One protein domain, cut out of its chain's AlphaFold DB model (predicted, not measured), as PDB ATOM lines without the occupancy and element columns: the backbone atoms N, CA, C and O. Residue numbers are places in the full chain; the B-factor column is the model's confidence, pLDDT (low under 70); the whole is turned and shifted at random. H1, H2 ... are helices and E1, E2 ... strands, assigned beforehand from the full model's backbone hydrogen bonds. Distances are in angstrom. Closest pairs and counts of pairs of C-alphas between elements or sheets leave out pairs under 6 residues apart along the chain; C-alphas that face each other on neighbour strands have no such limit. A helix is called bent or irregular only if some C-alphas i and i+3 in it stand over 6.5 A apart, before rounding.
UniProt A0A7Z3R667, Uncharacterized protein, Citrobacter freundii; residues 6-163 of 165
ATOM      1  N   PRO A   6     176.976 129.550  94.576       82.94
ATOM      2  CA  PRO A   6     178.434 129.594  94.625       82.94
ATOM      3  C   PRO A   6     178.942 131.037  94.750       82.94
ATOM      4  O   PRO A   6     178.455 131.921  94.041       82.94
ATOM      5  N   LEU A   7     179.965 131.274  95.577       82.44
ATOM      6  CA  LEU A   7     180.650 132.571  95.679       82.44
ATOM      7  C   LEU A   7     181.099 133.095  94.305       82.44
ATOM      8  O   LEU A   7     180.929 134.271  93.994       82.44
ATOM      9  N   SER A   8     181.578 132.197  93.443       83.06
ATOM     10  CA  SER A   8     181.981 132.512  92.068       83.06
ATOM     11  C   SER A   8     180.835 133.035  91.195       83.06
ATOM     12  O   SER A   8     181.075 133.819  90.277       83.06
ATOM     13  N   ALA A   9     179.585 132.648  91.471       84.75
ATOM     14  CA  ALA A   9     178.421 133.179  90.769       84.75
ATOM     15  C   ALA A   9     178.140 134.631  91.187       84.75
ATOM     16  O   ALA A   9     177.920 135.476  90.320       84.75
ATOM     17  N   VAL A  10     178.226 134.934  92.489       84.94
ATOM     18  CA  VAL A  10     178.077 136.302  93.023       84.94
ATOM     19  C   VAL A  10     179.197 137.204  92.510       84.94
ATOM     20  O   VAL A  10     178.933 138.280  91.978       84.94
ATOM     21  N   GLN A  11     180.444 136.731  92.576       87.38
ATOM     22  CA  GLN A  11     181.603 137.453  92.059       87.38
ATOM     23  C   GLN A  11     181.452 137.755  90.566       87.38
ATOM     24  O   GLN A  11     181.646 138.895  90.148       87.38
ATOM     25  N   ARG A  12     181.067 136.759  89.754       87.19
ATOM     26  CA  ARG A  12     180.836 136.952  88.314       87.19
ATOM     27  C   ARG A  12     179.754 137.995  88.061       87.19
ATOM     28  O   ARG A  12     179.903 138.808  87.154       87.19
ATOM     29  N   HIS A  13     178.693 137.982  88.858       86.88
ATOM     30  CA  HIS A  13     177.598 138.929  88.735       86.88
ATOM     31  C   HIS A  13     178.037 140.370  89.046       86.88
ATOM     32  O   HIS A  13     177.794 141.262  88.235       86.88
ATOM     33  N   TYR A  14     178.776 140.604  90.138       87.12
ATOM     34  CA  TYR A  14     179.372 141.920  90.409       87.12
ATOM     35  C   TYR A  14     180.371 142.341  89.335       87.12
ATOM     36  O   TYR A  14     180.304 143.468  88.851       87.12
ATOM     37  N   GLN A  15     181.244 141.434  88.894       88.00
ATOM     38  CA  GLN A  15     182.221 141.748  87.855       88.00
ATOM     39  C   GLN A  15     181.543 142.146  86.536       88.00
ATOM     40  O   GLN A  15     182.032 143.036  85.847       88.00
ATOM     41  N   GLN A  16     180.412 141.529  86.178       84.81
ATOM     42  CA  GLN A  16     179.635 141.915  84.995       84.81
ATOM     43  C   GLN A  16     179.098 143.345  85.093       84.81
ATOM     44  O   GLN A  16     179.156 144.067  84.101       84.81
ATOM     45  N   PHE A  17     178.596 143.762  86.258       82.38
ATOM     46  CA  PHE A  17     178.153 145.142  86.462       82.38
ATOM     47  C   PHE A  17     179.316 146.131  86.428       82.38
ATOM     48  O   PHE A  17     179.249 147.115  85.701       82.38
ATOM     49  N   LEU A  18     180.410 145.824  87.128       83.12
ATOM     50  CA  LEU A  18     181.609 146.661  87.143       83.12
ATOM     51  C   LEU A  18     182.213 146.817  85.740       83.12
ATOM     52  O   LEU A  18     182.612 147.910  85.365       83.12
ATOM     53  N   ASN A  19     182.201 145.765  84.916       78.88
ATOM     54  CA  ASN A  19     182.658 145.853  83.525       78.88
ATOM     55  C   ASN A  19     181.782 146.780  82.662       78.88
ATOM     56  O   ASN A  19     182.294 147.367  81.713       78.88
ATOM     57  N   LYS A  20     180.485 146.930  82.970       73.38
ATOM     58  CA  LYS A  20     179.602 147.895  82.285       73.38
ATOM     59  C   LYS A  20     179.888 149.339  82.695       73.38
ATOM     60  O   LYS A  20     179.619 150.242  81.922       73.38
ATOM     61  N   CYS A  21     180.479 149.567  83.865       68.31
ATOM     62  CA  CYS A  21     181.000 150.888  84.218       68.31
ATOM     63  C   CYS A  21     182.255 151.258  83.403       68.31
ATOM     64  O   CYS A  21     182.670 152.404  83.441       68.31
ATOM     65  N   VAL A  22     182.866 150.309  82.676       61.50
ATOM     66  CA  VAL A  22     184.077 150.518  81.850       61.50
ATOM     67  C   VAL A  22     183.750 150.714  80.367       61.50
ATOM     68  O   VAL A  22     184.602 151.181  79.609       61.50
ATOM     69  N   THR A  23     182.546 150.338  79.922       53.84
ATOM     70  CA  THR A  23     182.109 150.595  78.543       53.84
ATOM     71  C   THR A  23     181.957 152.099  78.342       53.84
ATOM     72  O   THR A  23     181.391 152.758  79.203       53.84
ATOM     73  N   CYS A  24     182.555 152.610  77.260       55.53
ATOM     74  CA  CYS A  24     182.837 154.022  77.006       55.53
ATOM     75  C   CYS A  24     181.717 154.989  77.397       55.53
ATOM     76  O   CYS A  24     180.540 154.701  77.208       55.53
ATOM     77  N   ASP A  25     182.121 156.175  77.842       51.84
ATOM     78  CA  ASP A  25     181.214 157.307  77.955       51.84
ATOM     79  C   ASP A  25     180.681 157.694  76.560       51.84
ATOM     80  O   ASP A  25     181.459 158.021  75.657       51.84
ATOM     81  N   ASP A  26     179.360 157.631  76.375       44.88
ATOM     82  CA  ASP A  26     178.682 157.872  75.090       44.88
ATOM     83  C   ASP A  26     178.755 159.349  74.635       44.88
ATOM     84  O   ASP A  26     178.454 159.660  73.482       44.88
ATOM     85  N   VAL A  27     179.173 160.268  75.514       45.59
ATOM     86  CA  VAL A  27     179.226 161.721  75.266       45.59
ATOM     87  C   VAL A  27     180.644 162.197  74.910       45.59
ATOM     88  O   VAL A  27     180.819 163.110  74.103       45.59
ATOM     89  N   THR A  28     181.675 161.570  75.471       52.47
ATOM     90  CA  THR A  28     183.089 161.971  75.386       52.47
ATOM     91  C   THR A  28     183.975 160.918  74.716       52.47
ATOM     92  O   THR A  28     185.101 161.235  74.322       52.47
ATOM     93  N   GLY A  29     183.501 159.674  74.577       53.94
ATOM     94  CA  GLY A  29     184.199 158.568  73.914       53.94
ATOM     95  C   GLY A  29     185.453 158.068  74.638       53.94
ATOM     96  O   GLY A  29     186.259 157.350  74.038       53.94
ATOM     97  N   ARG A  30     185.680 158.458  75.900       50.59
ATOM     98  CA  ARG A  30     186.918 158.128  76.626       50.59
ATOM     99  C   ARG A  30     186.823 156.786  77.355       50.59
ATOM    100  O   ARG A  30     185.818 156.437  77.962       50.59
ATOM    101  N   LEU A  31     187.917 156.028  77.269       54.12
ATOM    102  CA  LEU A  31     188.069 154.682  77.821       54.12
ATOM    103  C   LEU A  31     188.537 154.725  79.282       54.12
ATOM    104  O   LEU A  31     189.597 155.275  79.569       54.12
ATOM    105  N   LEU A  32     187.866 153.981  80.162       53.91
ATOM    106  CA  LEU A  32     188.406 153.569  81.471       53.91
ATOM    107  C   LEU A  32     189.333 152.334  81.360       53.91
ATOM    108  O   LEU A  32     189.573 151.619  82.333       53.91
ATOM    109  N   SER A  33     189.872 152.047  80.167       53.81
ATOM    110  CA  SER A  33     190.589 150.798  79.861       53.81
ATOM    111  C   SER A  33     191.880 150.596  80.658       53.81
ATOM    112  O   SER A  33     192.247 149.451  80.911       53.81
ATOM    113  N   ARG A  34     192.541 151.679  81.093       54.91
ATOM    114  CA  ARG A  34     193.739 151.619  81.955       54.91
ATOM    115  C   ARG A  34     193.436 151.325  83.429       54.91
ATOM    116  O   ARG A  34     194.349 150.943  84.145       54.91
ATOM    117  N   HIS A  35     192.178 151.429  83.861       65.12
ATOM    118  CA  HIS A  35     191.782 151.311  85.274       65.12
ATOM    119  C   HIS A  35     190.843 150.133  85.533       65.12
ATOM    120  O   HIS A  35     190.244 150.025  86.601       65.12
ATOM    121  N   ARG A  36     190.745 149.199  84.580       71.75
ATOM    122  CA  ARG A  36     189.988 147.950  84.741       71.75
ATOM    123  C   ARG A  36     190.418 147.172  85.988       71.75
ATOM    124  O   ARG A  36     189.583 146.539  86.630       71.75
ATOM    125  N   ASP A  37     191.695 147.257  86.349       75.50
ATOM    126  CA  ASP A  37     192.236 146.610  87.544       75.50
ATOM    127  C   ASP A  37     191.669 147.202  88.846       75.50
ATOM    128  O   ASP A  37     191.499 146.471  89.825       75.50
ATOM    129  N   LEU A  38     191.264 148.479  88.833       78.81
ATOM    130  CA  LEU A  38     190.582 149.145  89.949       78.81
ATOM    131  C   LEU A  38     189.102 148.740  90.067       78.81
ATOM    132  O   LEU A  38     188.461 149.038  91.068       78.81
ATOM    133  N   LEU A  39     188.558 148.033  89.071       82.50
ATOM    134  CA  LEU A  39     187.182 147.517  89.026       82.50
ATOM    135  C   LEU A  39     187.126 145.986  89.120       82.50
ATOM    136  O   LEU A  39     186.104 145.354  88.834       82.50
ATOM    137  N   ARG A  40     188.238 145.361  89.515       87.50
ATOM    138  CA  ARG A  40     188.301 143.922  89.747       87.50
ATOM    139  C   ARG A  40     187.756 143.596  91.133       87.50
ATOM    140  O   ARG A  40     188.273 144.089  92.135       87.50
ATOM    141  N   VAL A  41     186.748 142.728  91.191       88.94
ATOM    142  CA  VAL A  41     186.176 142.226  92.449       88.94
ATOM    143  C   VAL A  41     186.723 140.842  92.778       88.94
ATOM    144  O   VAL A  41     186.780 139.950  91.924       88.94
ATOM    145  N   VAL A  42     187.134 140.653  94.028       89.25
ATOM    146  CA  VAL A  42     187.740 139.407  94.510       89.25
ATOM    147  C   VAL A  42     187.228 139.051  95.904       89.25
ATOM    148  O   VAL A  42     186.846 139.947  96.657       89.25
ATOM    149  N   PRO A  43     187.202 137.761  96.268       88.81
ATOM    150  CA  PRO A  43     186.876 137.356  97.623       88.81
ATOM    151  C   PRO A  43     188.039 137.614  98.589       88.81
ATOM    152  O   PRO A  43     189.205 137.388  98.265       88.81
ATOM    153  N   ALA A  44     187.700 138.047  99.798       86.56
ATOM    154  CA  ALA A  44     188.613 138.196 100.920       86.56
ATOM    155  C   ALA A  44     187.953 137.681 102.204       86.56
ATOM    156  O   ALA A  44     186.770 137.930 102.450       86.56
ATOM    157  N   ASN A  45     188.717 136.969 103.032       85.12
ATOM    158  CA  ASN A  45     188.253 136.553 104.352       85.12
ATOM    159  C   ASN A  45     188.391 137.724 105.332       85.12
ATOM    160  O   ASN A  45     189.503 138.155 105.643       85.12
ATOM    161  N   ILE A  46     187.261 138.237 105.811       84.12
ATOM    162  CA  ILE A  46     187.218 139.311 106.796       84.12
ATOM    163  C   ILE A  46     187.102 138.687 108.186       84.12
ATOM    164  O   ILE A  46     186.100 138.050 108.522       84.12
ATOM    165  N   SER A  47     188.138 138.880 109.004       80.69
ATOM    166  CA  SER A  47     188.224 138.305 110.351       80.69
ATOM    167  C   SER A  47     186.978 138.624 111.185       80.69
ATOM    168  O   SER A  47     186.627 139.787 111.381       80.69
ATOM    169  N   GLY A  48     186.319 137.580 111.694       75.44
ATOM    170  CA  GLY A  48     185.109 137.696 112.517       75.44
ATOM    171  C   GLY A  48     183.816 138.003 111.749       75.44
ATOM    172  O   GLY A  48     182.774 138.141 112.381       75.44
ATOM    173  N   ILE A  49     183.867 138.095 110.416       82.12
ATOM    174  CA  ILE A  49     182.713 138.383 109.550       82.12
ATOM    175  C   ILE A  49     182.476 137.246 108.545       82.12
ATOM    176  O   ILE A  49     181.336 136.833 108.344       82.12
ATOM    177  N   GLY A  50     183.542 136.725 107.935       82.38
ATOM    178  CA  GLY A  50     183.482 135.720 106.870       82.38
ATOM    179  C   GLY A  50     183.915 136.280 105.514       82.38
ATOM    180  O   GLY A  50     184.540 137.339 105.434       82.38
ATOM    181  N   ILE A  51     183.608 135.560 104.433       86.25
ATOM    182  CA  ILE A  51     184.040 135.955 103.088       86.25
ATOM    183  C   ILE A  51     183.208 137.116 102.549       86.25
ATOM    184  O   ILE A  51     181.986 137.011 102.409       86.25
ATOM    185  N   MET A  52     183.901 138.184 102.158       88.56
ATOM    186  CA  MET A  52     183.353 139.372 101.511       88.56
ATOM    187  C   MET A  52     184.000 139.586 100.139       88.56
ATOM    188  O   MET A  52     185.184 139.320  99.949       88.56
ATOM    189  N   LEU A  53     183.226 140.078  99.180       89.81
ATOM    190  CA  LEU A  53     183.690 140.527  97.877       89.81
ATOM    191  C   LEU A  53     184.130 141.988  97.978       89.81
ATOM    192  O   LEU A  53     183.344 142.859  98.345       89.81
ATOM    193  N   VAL A  54     185.397 142.242  97.665       90.06
ATOM    194  CA  VAL A  54     186.067 143.527  97.898       90.06
ATOM    195  C   VAL A  54     186.783 144.022  96.633       90.06
ATOM    196  O   VAL A  54     187.029 143.228  95.715       90.06
ATOM    197  N   PRO A  55     187.148 145.317  96.567       90.75
ATOM    198  CA  PRO A  55     188.016 145.830  95.514       90.75
ATOM    199  C   PRO A  55     189.405 145.193  95.585       90.75
ATOM    200  O   PRO A  55     190.077 145.252  96.614       90.75
ATOM    201  N   ALA A  56     189.862 144.599  94.483       88.25
ATOM    202  CA  ALA A  56     191.125 143.862  94.464       88.25
ATOM    203  C   ALA A  56     192.350 144.748  94.712       88.25
ATOM    204  O   ALA A  56     193.335 144.272  95.265       88.25
ATOM    205  N   PHE A  57     192.295 146.017  94.312       85.62
ATOM    206  CA  PHE A  57     193.392 146.967  94.494       85.62
ATOM    207  C   PHE A  57     193.592 147.396  95.957       85.62
ATOM    208  O   PHE A  57     194.615 147.988  96.280       85.62
ATOM    209  N   LEU A  58     192.638 147.087  96.846       84.69
ATOM    210  CA  LEU A  58     192.782 147.285  98.291       84.69
ATOM    211  C   LEU A  58     193.461 146.096  98.988       84.69
ATOM    212  O   LEU A  58     193.676 146.136 100.198       84.69
ATOM    213  N   LEU A  59     193.757 145.010  98.264       81.56
ATOM    214  CA  LEU A  59     194.436 143.852  98.831       81.56
ATOM    215  C   LEU A  59     195.952 143.959  98.619       81.56
ATOM    216  O   LEU A  59     196.398 144.100  97.481       81.56
ATOM    217  N   PRO A  60     196.767 143.804  99.679       65.19
ATOM    218  CA  PRO A  60     198.224 143.825  99.558       65.19
ATOM    219  C   PRO A  60     198.795 142.554  98.903       65.19
ATOM    220  O   PRO A  60     199.959 142.537  98.513       65.19
ATOM    221  N   THR A  61     198.017 141.469  98.812       57.41
ATOM    222  CA  THR A  61     198.450 140.170  98.267       57.41
ATOM    223  C   THR A  61     197.325 139.487  97.484       57.41
ATOM    224  O   THR A  61     196.172 139.914  97.537       57.41
ATOM    225  N   SER A  62     197.684 138.449  96.714       51.22
ATOM    226  CA  SER A  62     196.762 137.686  95.861       51.22
ATOM    227  C   SER A  62     195.512 137.236  96.631       51.22
ATOM    228  O   SER A  62     195.642 136.787  97.773       51.22
ATOM    229  N   PRO A  63     194.312 137.320  96.026       59.03
ATOM    230  CA  PRO A  63     193.077 136.898  96.673       59.03
ATOM    231  C   PRO A  63     193.120 135.419  97.063       59.03
ATOM    232  O   PRO A  63     193.786 134.610  96.416       59.03
ATOM    233  N   ALA A  64     192.393 135.077  98.125       54.94
ATOM    234  CA  ALA A  64     192.260 133.698  98.566       54.94
ATOM    235  C   ALA A  64     191.373 132.914  97.583       54.94
ATOM    236  O   ALA A  64     190.266 133.351  97.258       54.94
ATOM    237  N   ASP A  65     191.837 131.744  97.140       55.94
ATOM    238  CA  ASP A  65     190.983 130.782  96.445       55.94
ATOM    239  C   ASP A  65     189.993 130.194  97.453       55.94
ATOM    240  O   ASP A  65     190.352 129.412  98.335       55.94
ATOM    241  N   CYS A  66     188.728 130.596  97.343       61.03
ATOM    242  CA  CYS A  66     187.672 130.147  98.241       61.03
ATOM    243  C   CYS A  66     186.547 129.471  97.454       61.03
ATOM    244  O   CYS A  66     185.871 130.090  96.633       61.03
ATOM    245  N   SER A  67     186.304 128.193  97.744       61.94
ATOM    246  CA  SER A  67     185.228 127.382  97.161       61.94
ATOM    247  C   SER A  67     183.949 127.400  98.013       61.94
ATOM    248  O   SER A  67     183.233 126.403  98.113       61.94
ATOM    249  N   GLU A  68     183.642 128.541  98.634       72.56
ATOM    250  CA  GLU A  68     182.480 128.672  99.514       72.56
ATOM    251  C   GLU A  68     181.160 128.862  98.749       72.56
ATOM    252  O   GLU A  68     181.092 129.422  97.648       72.56
ATOM    253  N   ARG A  69     180.073 128.397  99.369       68.81
ATOM    254  CA  ARG A  69     178.698 128.659  98.935       68.81
ATOM    255  C   ARG A  69     178.065 129.652  99.897       68.81
ATOM    256  O   ARG A  69     178.156 129.481 101.108       68.81
ATOM    257  N   LEU A  70     177.403 130.661  99.353       70.12
ATOM    258  CA  LEU A  70     176.829 131.763 100.109       70.12
ATOM    259  C   LEU A  70     175.306 131.715 100.079       70.12
ATOM    260  O   LEU A  70     174.691 131.195  99.146       70.12
ATOM    261  N   THR A  71     174.686 132.292 101.100       62.31
ATOM    262  CA  THR A  71     173.247 132.535 101.102       62.31
ATOM    263  C   THR A  71     172.888 133.571 100.029       62.31
ATOM    264  O   THR A  71     173.530 134.623  99.947       62.31
ATOM    265  N   PRO A  72     171.852 133.325  99.210       61.59
ATOM    266  CA  PRO A  72     171.314 134.343  98.328       61.59
ATOM    267  C   PRO A  72     170.525 135.302  99.211       61.59
ATOM    268  O   PRO A  72     169.428 134.990  99.674       61.59
ATOM    269  N   ARG A  73     171.077 136.469  99.516       55.56
ATOM    270  CA  ARG A  73     170.269 137.511 100.139       55.56
ATOM    271  C   ARG A  73     170.318 138.768  99.296       55.56
ATOM    272  O   ARG A  73     171.303 139.497  99.287       55.56
ATOM    273  N   SER A  74     169.160 138.994  98.672       53.69
ATOM    274  CA  SER A  74     168.682 140.179  97.953       53.69
ATOM    275  C   SER A  74     169.169 140.366  96.517       53.69
ATOM    276  O   SER A  74     170.350 140.259  96.206       53.69
ATOM    277  N   ALA A  75     168.213 140.710  95.646       55.56
ATOM    278  CA  ALA A  75     168.492 141.313  94.354       55.56
ATOM    279  C   ALA A  75     169.304 142.593  94.578       55.56
ATOM    280  O   ALA A  75     168.916 143.475  95.344       55.56
ATOM    281  N   ILE A  76     170.455 142.660  93.925       63.22
ATOM    282  CA  ILE A  76     171.380 143.779  94.022       63.22
ATOM    283  C   ILE A  76     170.754 144.968  93.305       63.22
ATOM    284  O   ILE A  76     170.495 144.912  92.102       63.22
ATOM    285  N   ARG A  77     170.545 146.069  94.028       72.81
ATOM    286  CA  ARG A  77     170.278 147.357  93.389       72.81
ATOM    287  C   ARG A  77     171.619 148.003  93.059       72.81
ATOM    288  O   ARG A  77     172.126 148.814  93.824       72.81
ATOM    289  N   PHE A  78     172.209 147.579  91.945       81.44
ATOM    290  CA  PHE A  78     173.455 148.159  91.455       81.44
ATOM    291  C   PHE A  78     173.192 149.582  90.956       81.44
ATOM    292  O   PHE A  78     172.323 149.783  90.107       81.44
ATOM    293  N   MET A  79     173.926 150.554  91.495       83.62
ATOM    294  CA  MET A  79     173.923 151.944  91.048       83.62
ATOM    295  C   MET A  79     175.246 152.217  90.321       83.62
ATOM    296  O   MET A  79     176.286 152.249  90.986       83.62
ATOM    297  N   PRO A  80     175.239 152.372  88.982       78.19
ATOM    298  CA  PRO A  80     176.451 152.613  88.196       78.19
ATOM    299  C   PRO A  80     177.222 153.868  88.607       78.19
ATOM    300  O   PRO A  80     178.425 153.935  88.393       78.19
ATOM    301  N   GLU A  81     176.542 154.839  89.216       80.44
ATOM    302  CA  GLU A  81     177.111 156.110  89.671       80.44
ATOM    303  C   GLU A  81     177.925 155.953  90.962       80.44
ATOM    304  O   GLU A  81     178.699 156.835  91.318       80.44
ATOM    305  N   THR A  82     177.710 154.857  91.696       85.12
ATOM    306  CA  THR A  82     178.418 154.518  92.939       85.12
ATOM    307  C   THR A  82     178.608 152.999  93.025       85.12
ATOM    308  O   THR A  82     177.913 152.321  93.805       85.12
ATOM    309  N   PRO A  83     179.454 152.414  92.160       88.00
ATOM    310  CA  PRO A  83     179.516 150.971  91.989       88.00
ATOM    311  C   PRO A  83     180.059 150.253  93.234       88.00
ATOM    312  O   PRO A  83     179.437 149.286  93.684       88.00
ATOM    313  N   TRP A  84     181.138 150.733  93.863       90.31
ATOM    314  CA  TRP A  84     181.661 150.130  95.094       90.31
ATOM    315  C   TRP A  84     180.749 150.366  96.292       90.31
ATOM    316  O   TRP A  84     180.607 149.464  97.119       90.31
ATOM    317  N   SER A  85     180.059 151.507  96.361       90.06
ATOM    318  CA  SER A  85     179.012 151.728  97.370       90.06
ATOM    319  C   SER A  85     177.874 150.705  97.253       90.06
ATOM    320  O   SER A  85     177.405 150.153  98.255       90.06
ATOM    321  N   SER A  86     177.474 150.373  96.022       89.31
ATOM    322  CA  SER A  86     176.434 149.372  95.751       89.31
ATOM    323  C   SER A  86     176.869 147.956  96.131       89.31
ATOM    324  O   SER A  86     176.092 147.205  96.734       89.31
ATOM    325  N   VAL A  87     178.114 147.590  95.797       90.31
ATOM    326  CA  VAL A  87     178.706 146.298  96.181       90.31
ATOM    327  C   VAL A  87     178.788 146.195  97.702       90.31
ATOM    328  O   VAL A  87     178.300 145.219  98.265       90.31
ATOM    329  N   LEU A  88     179.303 147.225  98.379       90.38
ATOM    330  CA  LEU A  88     179.407 147.264  99.837       90.38
ATOM    331  C   LEU A  88     178.052 147.074 100.521       90.38
ATOM    332  O   LEU A  88     177.920 146.224 101.398       90.38
ATOM    333  N   THR A  89     177.039 147.830 100.094       89.62
ATOM    334  CA  THR A  89     175.670 147.730 100.624       89.62
ATOM    335  C   THR A  89     175.134 146.307 100.490       89.62
ATOM    336  O   THR A  89     174.602 145.730 101.439       89.62
ATOM    337  N   SER A  90     175.328 145.705  99.317       88.00
ATOM    338  CA  SER A  90     174.865 144.347  99.037       88.00
ATOM    339  C   SER A  90     175.581 143.305  99.900       88.00
ATOM    340  O   SER A  90     174.938 142.420 100.462       88.00
ATOM    341  N   GLU A  91     176.896 143.433 100.057       88.12
ATOM    342  CA  GLU A  91     177.712 142.525 100.863       88.12
ATOM    343  C   GLU A  91     177.396 142.627 102.359       88.12
ATOM    344  O   GLU A  91     177.292 141.605 103.036       88.12
ATOM    345  N   VAL A  92     177.158 143.838 102.869       86.88
ATOM    346  CA  VAL A  92     176.702 144.083 104.247       86.88
ATOM    347  C   VAL A  92     175.384 143.370 104.520       86.88
ATOM    348  O   VAL A  92     175.274 142.642 105.509       86.88
ATOM    349  N   HIS A  93     174.404 143.504 103.622       85.62
ATOM    350  CA  HIS A  93     173.131 142.796 103.750       85.62
ATOM    351  C   HIS A  93     173.292 141.278 103.633       85.62
ATOM    352  O   HIS A  93     172.688 140.536 104.414       85.62
ATOM    353  N   ARG A  94     174.121 140.804 102.696       86.12
ATOM    354  CA  ARG A  94     174.388 139.372 102.497       86.12
ATOM    355  C   ARG A  94     175.011 138.732 103.737       86.12
ATOM    356  O   ARG A  94     174.619 137.628 104.110       86.12
ATOM    357  N   LEU A  95     175.944 139.432 104.377       83.62
ATOM    358  CA  LEU A  95     176.655 138.986 105.576       83.62
ATOM    359  C   LEU A  95     175.884 139.258 106.878       83.62
ATOM    360  O   LEU A  95     176.338 138.863 107.948       83.62
ATOM    361  N   GLY A  96     174.716 139.908 106.812       81.06
ATOM    362  CA  GLY A  96     173.922 140.245 107.997       81.06
ATOM    363  C   GLY A  96     174.601 141.264 108.915       81.06
ATOM    364  O   GLY A  96     174.323 141.298 110.114       81.06
ATOM    365  N   LEU A  97     175.501 142.078 108.365       80.19
ATOM    366  CA  LEU A  97     176.168 143.148 109.093       80.19
ATOM    367  C   LEU A  97     175.209 144.323 109.308       80.19
ATOM    368  O   LEU A  97     174.231 144.504 108.580       80.19
ATOM    369  N   ARG A  98     175.506 145.156 110.311       76.31
ATOM    370  CA  ARG A  98     174.760 146.397 110.538       76.31
ATOM    371  C   ARG A  98     174.860 147.276 109.294       76.31
ATOM    372  O   ARG A  98     175.964 147.593 108.859       76.31
ATOM    373  N   ASP A  99     173.717 147.715 108.779       74.25
ATOM    374  CA  ASP A  99     173.679 148.621 107.639       74.25
ATOM    375  C   ASP A  99     174.119 150.036 108.044       74.25
ATOM    376  O   ASP A  99     173.340 150.853 108.534       74.25
ATOM    377  N   TYR A 100     175.407 150.309 107.860       71.75
ATOM    378  CA  TYR A 100     175.985 151.644 107.984       71.75
ATOM    379  C   TYR A 100     175.849 152.458 106.690       71.75
ATOM    380  O   TYR A 100     176.120 153.656 106.707       71.75
ATOM    381  N   THR A 101     175.408 151.851 105.581       73.38
ATOM    382  CA  THR A 101     175.283 152.525 104.280       73.38
ATOM    383  C   THR A 101     174.131 153.519 104.245       73.38
ATOM    384  O   THR A 101     174.231 154.591 103.644       73.38
ATOM    385  N   THR A 102     173.081 153.237 105.017       75.94
ATOM    386  CA  THR A 102     171.969 154.165 105.233       75.94
ATOM    387  C   THR A 102     172.433 155.507 105.819       75.94
ATOM    388  O   THR A 102     171.894 156.551 105.445       75.94
ATOM    389  N   ALA A 103     173.461 155.521 106.678       75.88
ATOM    390  CA  ALA A 103     173.917 156.738 107.358       75.88
ATOM    391  C   ALA A 103     174.490 157.793 106.398       75.88
ATOM    392  O   ALA A 103     174.365 158.985 106.658       75.88
ATOM    393  N   TYR A 104     175.067 157.373 105.272       77.62
ATOM    394  CA  TYR A 104     175.696 158.260 104.290       77.62
ATOM    395  C   TYR A 104     174.952 158.313 102.952       77.62
ATOM    396  O   TYR A 104     175.468 158.823 101.960       77.62
ATOM    397  N   ARG A 105     173.702 157.842 102.907       80.19
ATOM    398  CA  ARG A 105     172.874 157.864 101.691       80.19
ATOM    399  C   ARG A 105     172.602 159.275 101.150       80.19
ATOM    400  O   ARG A 105     172.330 159.425  99.965       80.19
ATOM    401  N   HIS A 106     172.672 160.284 102.016       82.62
ATOM    402  CA  HIS A 106     172.473 161.697 101.687       82.62
ATOM    403  C   HIS A 106     173.694 162.357 101.021       82.62
ATOM    404  O   HIS A 106     173.578 163.478 100.534       82.62
ATOM    405  N   LEU A 107     174.855 161.694 101.022       84.81
ATOM    406  CA  LEU A 107     176.081 162.227 100.436       84.81
ATOM    407  C   LEU A 107     176.053 162.179  98.901       84.81
ATOM    408  O   LEU A 107     175.325 161.381  98.292       84.81
ATOM    409  N   SER A 108     176.897 163.003  98.272       85.88
ATOM    410  CA  SER A 108     177.075 162.983  96.816       85.88
ATOM    411  C   SER A 108     177.578 161.610  96.334       85.88
ATOM    412  O   SER A 108     178.153 160.854  97.123       85.88
ATOM    413  N   PRO A 109     177.380 161.243  95.052       85.44
ATOM    414  CA  PRO A 109     177.897 159.989  94.503       85.44
ATOM    415  C   PRO A 109     179.390 159.771  94.795       85.44
ATOM    416  O   PRO A 109     179.752 158.756  95.387       85.44
ATOM    417  N   TYR A 110     180.220 160.778  94.513       84.06
ATOM    418  CA  TYR A 110     181.648 160.781  94.836       84.06
ATOM    419  C   TYR A 110     181.918 160.451  96.311       84.06
ATOM    420  O   TYR A 110     182.697 159.554  96.634       84.06
ATOM    421  N   GLN A 111     181.236 161.146  97.225       84.19
ATOM    422  CA  GLN A 111     181.425 160.965  98.663       84.19
ATOM    423  C   GLN A 111     180.990 159.571  99.126       84.19
ATOM    424  O   GLN A 111     181.684 158.954  99.931       84.19
ATOM    425  N   ARG A 112     179.872 159.047  98.608       86.56
ATOM    426  CA  ARG A 112     179.402 157.683  98.910       86.56
ATOM    427  C   ARG A 112     180.372 156.615  98.425       86.56
ATOM    428  O   ARG A 112     180.505 155.576  99.070       86.56
ATOM    429  N   GLU A 113     181.038 156.862  97.306       87.94
ATOM    430  CA  GLU A 113     182.026 155.945  96.759       87.94
ATOM    431  C   GLU A 113     183.325 155.960  97.575       87.94
ATOM    432  O   GLU A 113     183.797 154.907  98.007       87.94
ATOM    433  N   ALA A 114     183.847 157.149  97.891       85.12
ATOM    434  CA  ALA A 114     185.012 157.311  98.763       85.12
ATOM    435  C   ALA A 114     184.778 156.674 100.144       85.12
ATOM    436  O   ALA A 114     185.624 155.949 100.676       85.12
ATOM    437  N   GLN A 115     183.579 156.883 100.689       85.06
ATOM    438  CA  GLN A 115     183.115 156.268 101.923       85.06
ATOM    439  C   GLN A 115     183.161 154.740 101.860       85.06
ATOM    440  O   GLN A 115     183.610 154.091 102.807       85.06
ATOM    441  N   ALA A 116     182.699 154.156 100.754       88.88
ATOM    442  CA  ALA A 116     182.666 152.713 100.593       88.88
ATOM    443  C   ALA A 116     184.076 152.109 100.572       88.88
ATOM    444  O   ALA A 116     184.336 151.110 101.247       88.88
ATOM    445  N   LEU A 117     185.008 152.749  99.867       88.00
ATOM    446  CA  LEU A 117     186.406 152.317  99.795       88.00
ATOM    447  C   LEU A 117     187.111 152.390 101.153       88.00
ATOM    448  O   LEU A 117     187.842 151.465 101.523       88.00
ATOM    449  N   ALA A 118     186.846 153.437 101.938       83.31
ATOM    450  CA  ALA A 118     187.359 153.541 103.302       83.31
ATOM    451  C   ALA A 118     186.828 152.415 104.202       83.31
ATOM    452  O   ALA A 118     187.578 151.822 104.980       83.31
ATOM    453  N   VAL A 119     185.543 152.070 104.061       84.88
ATOM    454  CA  VAL A 119     184.941 150.954 104.796       84.88
ATOM    455  C   VAL A 119     185.588 149.625 104.429       84.88
ATOM    456  O   VAL A 119     186.023 148.907 105.332       84.88
ATOM    457  N   PHE A 120     185.694 149.303 103.137       87.94
ATOM    458  CA  PHE A 120     186.363 148.077 102.691       87.94
ATOM    459  C   PHE A 120     187.763 147.960 103.285       87.94
ATOM    460  O   PHE A 120     188.121 146.932 103.856       87.94
ATOM    461  N   SER A 121     188.530 149.040 103.214       83.06
ATOM    462  CA  SER A 121     189.905 149.050 103.692       83.06
ATOM    463  C   SER A 121     190.011 148.860 105.208       83.06
ATOM    464  O   SER A 121     190.876 148.127 105.689       83.06
ATOM    465  N   ALA A 122     189.117 149.467 105.991       80.69
ATOM    466  CA  ALA A 122     189.099 149.271 107.438       80.69
ATOM    467  C   ALA A 122     188.657 147.854 107.836       80.69
ATOM    468  O   ALA A 122     189.189 147.305 108.803       80.69
ATOM    469  N   LEU A 123     187.716 147.250 107.097       82.44
ATOM    470  CA  LEU A 123     187.318 145.851 107.289       82.44
ATOM    471  C   LEU A 123     188.497 144.910 107.014       82.44
ATOM    472  O   LEU A 123     188.802 144.057 107.847       82.44
ATOM    473  N   LEU A 124     189.207 145.125 105.905       82.56
ATOM    474  CA  LEU A 124     190.400 144.359 105.529       82.56
ATOM    475  C   LEU A 124     191.538 144.501 106.547       82.56
ATOM    476  O   LEU A 124     192.218 143.528 106.857       82.56
ATOM    477  N   ALA A 125     191.711 145.689 107.129       78.81
ATOM    478  CA  ALA A 125     192.707 145.942 108.169       78.81
ATOM    479  C   ALA A 125     192.281 145.473 109.579       78.81
ATOM    480  O   ALA A 125     193.008 145.716 110.544       78.81
ATOM    481  N   ASN A 126     191.103 144.855 109.728       76.62
ATOM    482  CA  ASN A 126     190.489 144.501 111.014       76.62
ATOM    483  C   ASN A 126     190.345 145.699 111.984       76.62
ATOM    484  O   ASN A 126     190.449 145.571 113.205       76.62
ATOM    485  N   ARG A 127     190.096 146.900 111.448       70.94
ATOM    486  CA  ARG A 127     189.953 148.158 112.206       70.94
ATOM    487  C   ARG A 127     188.509 148.646 112.260       70.94
ATOM    488  O   ARG A 127     188.234 149.840 112.194       70.94
ATOM    489  N   GLN A 128     187.577 147.717 112.429       68.12
ATOM    490  CA  GLN A 128     186.130 147.976 112.420       68.12
ATOM    491  C   GLN A 128     185.717 149.061 113.436       68.12
ATOM    492  O   GLN A 128     184.863 149.898 113.162       68.12
ATOM    493  N   HIS A 129     186.393 149.110 114.587       61.25
ATOM    494  CA  HIS A 129     186.171 150.097 115.648       61.25
ATOM    495  C   HIS A 129     186.525 151.541 115.240       61.25
ATOM    496  O   HIS A 129     185.990 152.484 115.819       61.25
ATOM    497  N   GLN A 130     187.408 151.735 114.252       60.88
ATOM    498  CA  GLN A 130     187.790 153.063 113.751       60.88
ATOM    499  C   GLN A 130     186.767 153.627 112.759       60.88
ATOM    500  O   GLN A 130     186.631 154.843 112.665       60.88
ATOM    501  N   LEU A 131     185.969 152.773 112.103       58.75
ATOM    502  CA  LEU A 131     184.886 153.218 111.216       58.75
ATOM    503  C   LEU A 131     183.823 154.048 111.941       58.75
ATOM    504  O   LEU A 131     183.191 154.905 111.333       58.75
ATOM    505  N   MET A 132     183.664 153.836 113.249       53.31
ATOM    506  CA  MET A 132     182.744 154.593 114.100       53.31
ATOM    507  C   MET A 132     183.258 155.998 114.460       53.31
ATOM    508  O   MET A 132     182.470 156.811 114.932       53.31
ATOM    509  N   ARG A 133     184.557 156.294 114.275       52.41
ATOM    510  CA  ARG A 133     185.174 157.578 114.672       52.41
ATOM    511  C   ARG A 133     185.310 158.598 113.539       52.41
ATOM    512  O   ARG A 133     185.564 159.758 113.825       52.41
ATOM    513  N   GLY A 134     185.056 158.199 112.294       53.19
ATOM    514  CA  GLY A 134     185.103 159.085 111.133       53.19
ATOM    515  C   GLY A 134     186.195 158.695 110.137       53.19
ATOM    516  O   GLY A 134     187.279 158.247 110.491       53.19
ATOM    517  N   ILE A 135     185.872 158.851 108.856       55.00
ATOM    518  CA  ILE A 135     186.648 158.403 107.690       55.00
ATOM    519  C   ILE A 135     187.931 159.210 107.515       55.00
ATOM    520  O   ILE A 135     188.936 158.677 107.051       55.00
ATOM    521  N   ILE A 136     187.888 160.477 107.929       53.50
ATOM    522  CA  ILE A 136     188.971 161.450 107.773       53.50
ATOM    523  C   ILE A 136     190.237 160.970 108.505       53.50
ATOM    524  O   ILE A 136     191.335 161.042 107.955       53.50
ATOM    525  N   ASP A 137     190.088 160.367 109.687       54.03
ATOM    526  CA  ASP A 137     191.226 159.884 110.474       54.03
ATOM    527  C   ASP A 137     191.893 158.657 109.840       54.03
ATOM    528  O   ASP A 137     193.118 158.539 109.837       54.03
ATOM    529  N   TRP A 138     191.106 157.746 109.255       52.69
ATOM    530  CA  TRP A 138     191.642 156.547 108.603       52.69
ATOM    531  C   TRP A 138     192.426 156.894 107.335       52.69
ATOM    532  O   TRP A 138     193.438 156.257 107.032       52.69
ATOM    533  N   GLN A 139     191.989 157.937 106.630       54.56
ATOM    534  CA  GLN A 139     192.633 158.386 105.411       54.56
ATOM    535  C   GLN A 139     194.094 158.834 105.650       54.56
ATOM    536  O   GLN A 139     195.020 158.447 104.946       54.56
ATOM    537  N   SER A 140     194.363 159.530 106.746       54.47
ATOM    538  CA  SER A 140     195.726 159.982 107.058       54.47
ATOM    539  C   SER A 140     196.756 158.864 107.335       54.47
ATOM    540  O   SER A 140     197.959 159.120 107.322       54.47
ATOM    541  N   ALA A 141     196.324 157.619 107.576       57.53
ATOM    542  CA  ALA A 141     197.171 156.569 108.147       57.53
ATOM    543  C   ALA A 141     197.769 155.559 107.140       57.53
ATOM    544  O   ALA A 141     198.518 154.680 107.570       57.53
ATOM    545  N   ASN A 142     197.444 155.611 105.835       62.03
ATOM    546  CA  ASN A 142     197.867 154.572 104.871       62.03
ATOM    547  C   ASN A 142     198.152 155.100 103.444       62.03
ATOM    548  O   ASN A 142     197.440 154.784 102.496       62.03
ATOM    549  N   LEU A 143     199.223 155.885 103.288       61.56
ATOM    550  CA  LEU A 143     199.563 156.675 102.085       61.56
ATOM    551  C   LEU A 143     199.556 155.941 100.722       61.56
ATOM    552  O   LEU A 143     199.274 156.565  99.704       61.56
ATOM    553  N   GLU A 144     199.853 154.643 100.658       62.84
ATOM    554  CA  GLU A 144     199.835 153.900  99.381       62.84
ATOM    555  C   GLU A 144     198.414 153.469  98.979       62.84
ATOM    556  O   GLU A 144     198.040 153.572  97.812       62.84
ATOM    557  N   HIS A 145     197.570 153.088  99.947       66.00
ATOM    558  CA  HIS A 145     196.143 152.837  99.691       66.00
ATOM    559  C   HIS A 145     195.418 154.119  99.268       66.00
ATOM    560  O   HIS A 145     194.441 154.063  98.527       66.00
ATOM    561  N   HIS A 146     195.923 155.269  99.717       71.44
ATOM    562  CA  HIS A 146     195.417 156.594  99.366       71.44
ATOM    563  C   HIS A 146     195.545 156.877  97.884       71.44
ATOM    564  O   HIS A 146     194.553 157.193  97.241       71.44
ATOM    565  N   ARG A 147     196.730 156.649  97.317       74.62
ATOM    566  CA  ARG A 147     196.996 156.921  95.901       74.62
ATOM    567  C   ARG A 147     196.086 156.133  94.963       74.62
ATOM    568  O   ARG A 147     195.556 156.711  94.026       74.62
ATOM    569  N   LEU A 148     195.874 154.842  95.224       76.62
ATOM    570  CA  LEU A 148     195.019 153.997  94.378       76.62
ATOM    571  C   LEU A 148     193.530 154.339  94.520       76.62
ATOM    572  O   LEU A 148     192.782 154.263  93.545       76.62
ATOM    573  N   VAL A 149     193.096 154.721  95.725       81.25
ATOM    574  CA  VAL A 149     191.733 155.217  95.963       81.25
ATOM    575  C   VAL A 149     191.518 156.550  95.248       81.25
ATOM    576  O   VAL A 149     190.516 156.696  94.554       81.25
ATOM    577  N   ASP A 150     192.460 157.485  95.361       79.69
ATOM    578  CA  ASP A 150     192.398 158.786  94.691       79.69
ATOM    579  C   ASP A 150     192.418 158.633  93.171       79.69
ATOM    580  O   ASP A 150     191.630 159.272  92.481       79.69
ATOM    581  N   GLU A 151     193.265 157.746  92.645       81.19
ATOM    582  CA  GLU A 151     193.312 157.426  91.221       81.19
ATOM    583  C   GLU A 151     191.955 156.898  90.744       81.19
ATOM    584  O   GLU A 151     191.385 157.420  89.786       81.19
ATOM    585  N   TYR A 152     191.384 155.922  91.452       84.06
ATOM    586  CA  TYR A 152     190.056 155.411  91.132       84.06
ATOM    587  C   TYR A 152     188.986 156.512  91.154       84.06
ATOM    588  O   TYR A 152     188.221 156.642  90.197       84.06
ATOM    589  N   LEU A 153     188.928 157.305  92.228       81.88
ATOM    590  CA  LEU A 153     187.920 158.350  92.402       81.88
ATOM    591  C   LEU A 153     188.057 159.446  91.343       81.88
ATOM    592  O   LEU A 153     187.048 159.893  90.798       81.88
ATOM    593  N   PHE A 154     189.289 159.833  91.010       77.06
ATOM    594  CA  PHE A 154     189.573 160.767  89.929       77.06
ATOM    595  C   PHE A 154     188.986 160.277  88.612       77.06
ATOM    596  O   PHE A 154     188.282 161.025  87.945       77.06
ATOM    597  N   PHE A 155     189.233 159.020  88.240       75.12
ATOM    598  CA  PHE A 155     188.753 158.490  86.966       75.12
ATOM    599  C   PHE A 155     187.247 158.239  86.947       75.12
ATOM    600  O   PHE A 155     186.595 158.560  85.956       75.12
ATOM    601  N   ALA A 156     186.682 157.697  88.027       76.19
ATOM    602  CA  ALA A 156     185.256 157.387  88.112       76.19
ATOM    603  C   ALA A 156     184.371 158.646  88.122       76.19
ATOM    604  O   ALA A 156     183.224 158.593  87.683       76.19
ATOM    605  N   PHE A 157     184.898 159.775  88.604       73.94
ATOM    606  CA  PHE A 157     184.153 161.026  88.760       73.94
ATOM    607  C   PHE A 157     184.797 162.212  88.028       73.94
ATOM    608  O   PHE A 157     184.464 163.359  88.323       73.94
ATOM    609  N   TYR A 158     185.679 161.955  87.055       70.00
ATOM    610  CA  TYR A 158     186.425 162.994  86.335       70.00
ATOM    611  C   TYR A 158     185.514 164.076  85.741       70.00
ATOM    612  O   TYR A 158     185.800 165.268  85.847       70.00
ATOM    613  N   ASP A 159     184.389 163.671  85.152       62.12
ATOM    614  CA  ASP A 159     183.449 164.612  84.544       62.12
ATOM    615  C   ASP A 159     182.675 165.427  85.589       62.12
ATOM    616  O   ASP A 159     182.329 166.572  85.324       62.12
ATOM    617  N   GLN A 160     182.494 164.903  86.806       63.56
ATOM    618  CA  GLN A 160     181.888 165.642  87.922       63.56
ATOM    619  C   GLN A 160     182.866 166.640  88.560       63.56
ATOM    620  O   GLN A 160     182.435 167.582  89.219       63.56
ATOM    621  N   TRP A 161     184.176 166.471  88.354       57.59
ATOM    622  CA  TRP A 161     185.193 167.438  88.778       57.59
ATOM    623  C   TRP A 161     185.240 168.694  87.909       57.59
ATOM    624  O   TRP A 161     185.713 169.731  88.369       57.59
ATOM    625  N   ARG A 162     184.740 168.634  86.667       51.41
ATOM    626  CA  ARG A 162     184.680 169.812  85.785       51.41
ATOM    627  C   ARG A 162     183.711 170.883  86.282       51.41
ATOM    628  O   ARG A 162     183.893 172.045  85.937       51.41
ATOM    629  N   ASP A 163     182.738 170.492  87.103       45.22
ATOM    630  CA  ASP A 163     181.731 171.385  87.683       45.22
ATOM    631  C   ASP A 163     182.104 171.888  89.091       45.22
ATOM    632  O   ASP A 163     181.337 172.629  89.711       45.22
TER     633      ASP A 163
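Overview. This is residues 6 to 163 of the 165 residues of an uncharacterized protein of Citrobacter freundii (UniProt A0A7Z3R667). A short strand hairpin, E1 and E2, is boxed in on three sides by the helices H1, H3 and H5. H3 and H5 cross near the middle of the domain; H6 and H7 pack on H5, and the small H8 trails off at the end. A long link, residues 56 to 82, loops round the hairpin and past the start of H1 to reach H3. The printed part has 158 residues with eight named helices and two named strands, in the order H1 H2 E1 E2 H3 H4 H5 H6 H7 H8; the sheet, E1 - E2, is antiparallel and the class is mostly helix. The whole is compact, with a radius of gyration of the C-alphas of 15.2 A, and rounded, spanning 43 by 35 by 31 A.

Along the chain. H1, residues 7 to 20, begins at C-alpha (180.650, 132.571, 95.679) and is 20.4 A long. H2 is residues 33 to 39 and is irregular, with C-alphas 34 and 37 7.7 A apart. E1, residues 41 to 46, is 14.7 A long and E2, residues 50 to 55, 15.9 A. H3, residues 83 to 94, is 16.5 A long. After H4, residues 101 to 104, comes H5, residues 109 to 124, 22.9 A long from C-alpha (177.897, 159.989, 94.503). H6 is residues 135 to 139, H7 residues 143 to 156, 20.0 A long, and H8 residues 158 to 161, ending at C-alpha (185.193, 167.438, 88.778).

Arrangement. H5 is the hub. With its residues 83 to 88 alone H3 touches H5, closest at the C-alphas of Ser 85 and Ala 116, 5.0 A, at a steep tilt of 50 degrees, the same way. H7 touches H5 at Leu 153 and Ala 114, C-alphas 7.1 A apart, opposite ways at a shallow tilt of 33 degrees, only just short of steep. H6 touches H5, with the closest C-alphas, Ile 135 and Ala 118, 6.6 A apart. H4 is close to H3 but not clearly touching, 6.0 A between the C-alphas of Thr 101 and Thr 89. The hairpin E1 and E2 has N 44 and O 52 within hydrogen-bond range at 2.8 A. The closest C-alphas of E2 and H3, Met 52 and Glu 91, are 6.5 A apart; those of E1 and H1, Val 41 and Gln 15, 6.1 A. H2 touches H7, closest at the C-alphas of Leu 38 and Tyr 152, 6.4 A. H7 and H8 meet only through their link. In H1, H3, H5 and H6 every O i to N i+4 pair is within hydrogen-bond range, in H7 9 of 10, and in H2 0 of 3, with 2 of 4 O i to N i+3 pairs.

Size, cuts and confidence. The C-alphas farthest apart, of Ser 67 and Asp 163, are 45.1 A apart. The printed part has no cut. The links H1 to H2 and E2 to H3 are long. The mean pLDDT of the printed part is 74.0, and 53 residues are under 70, among them 21 to 35 and 128 to 145.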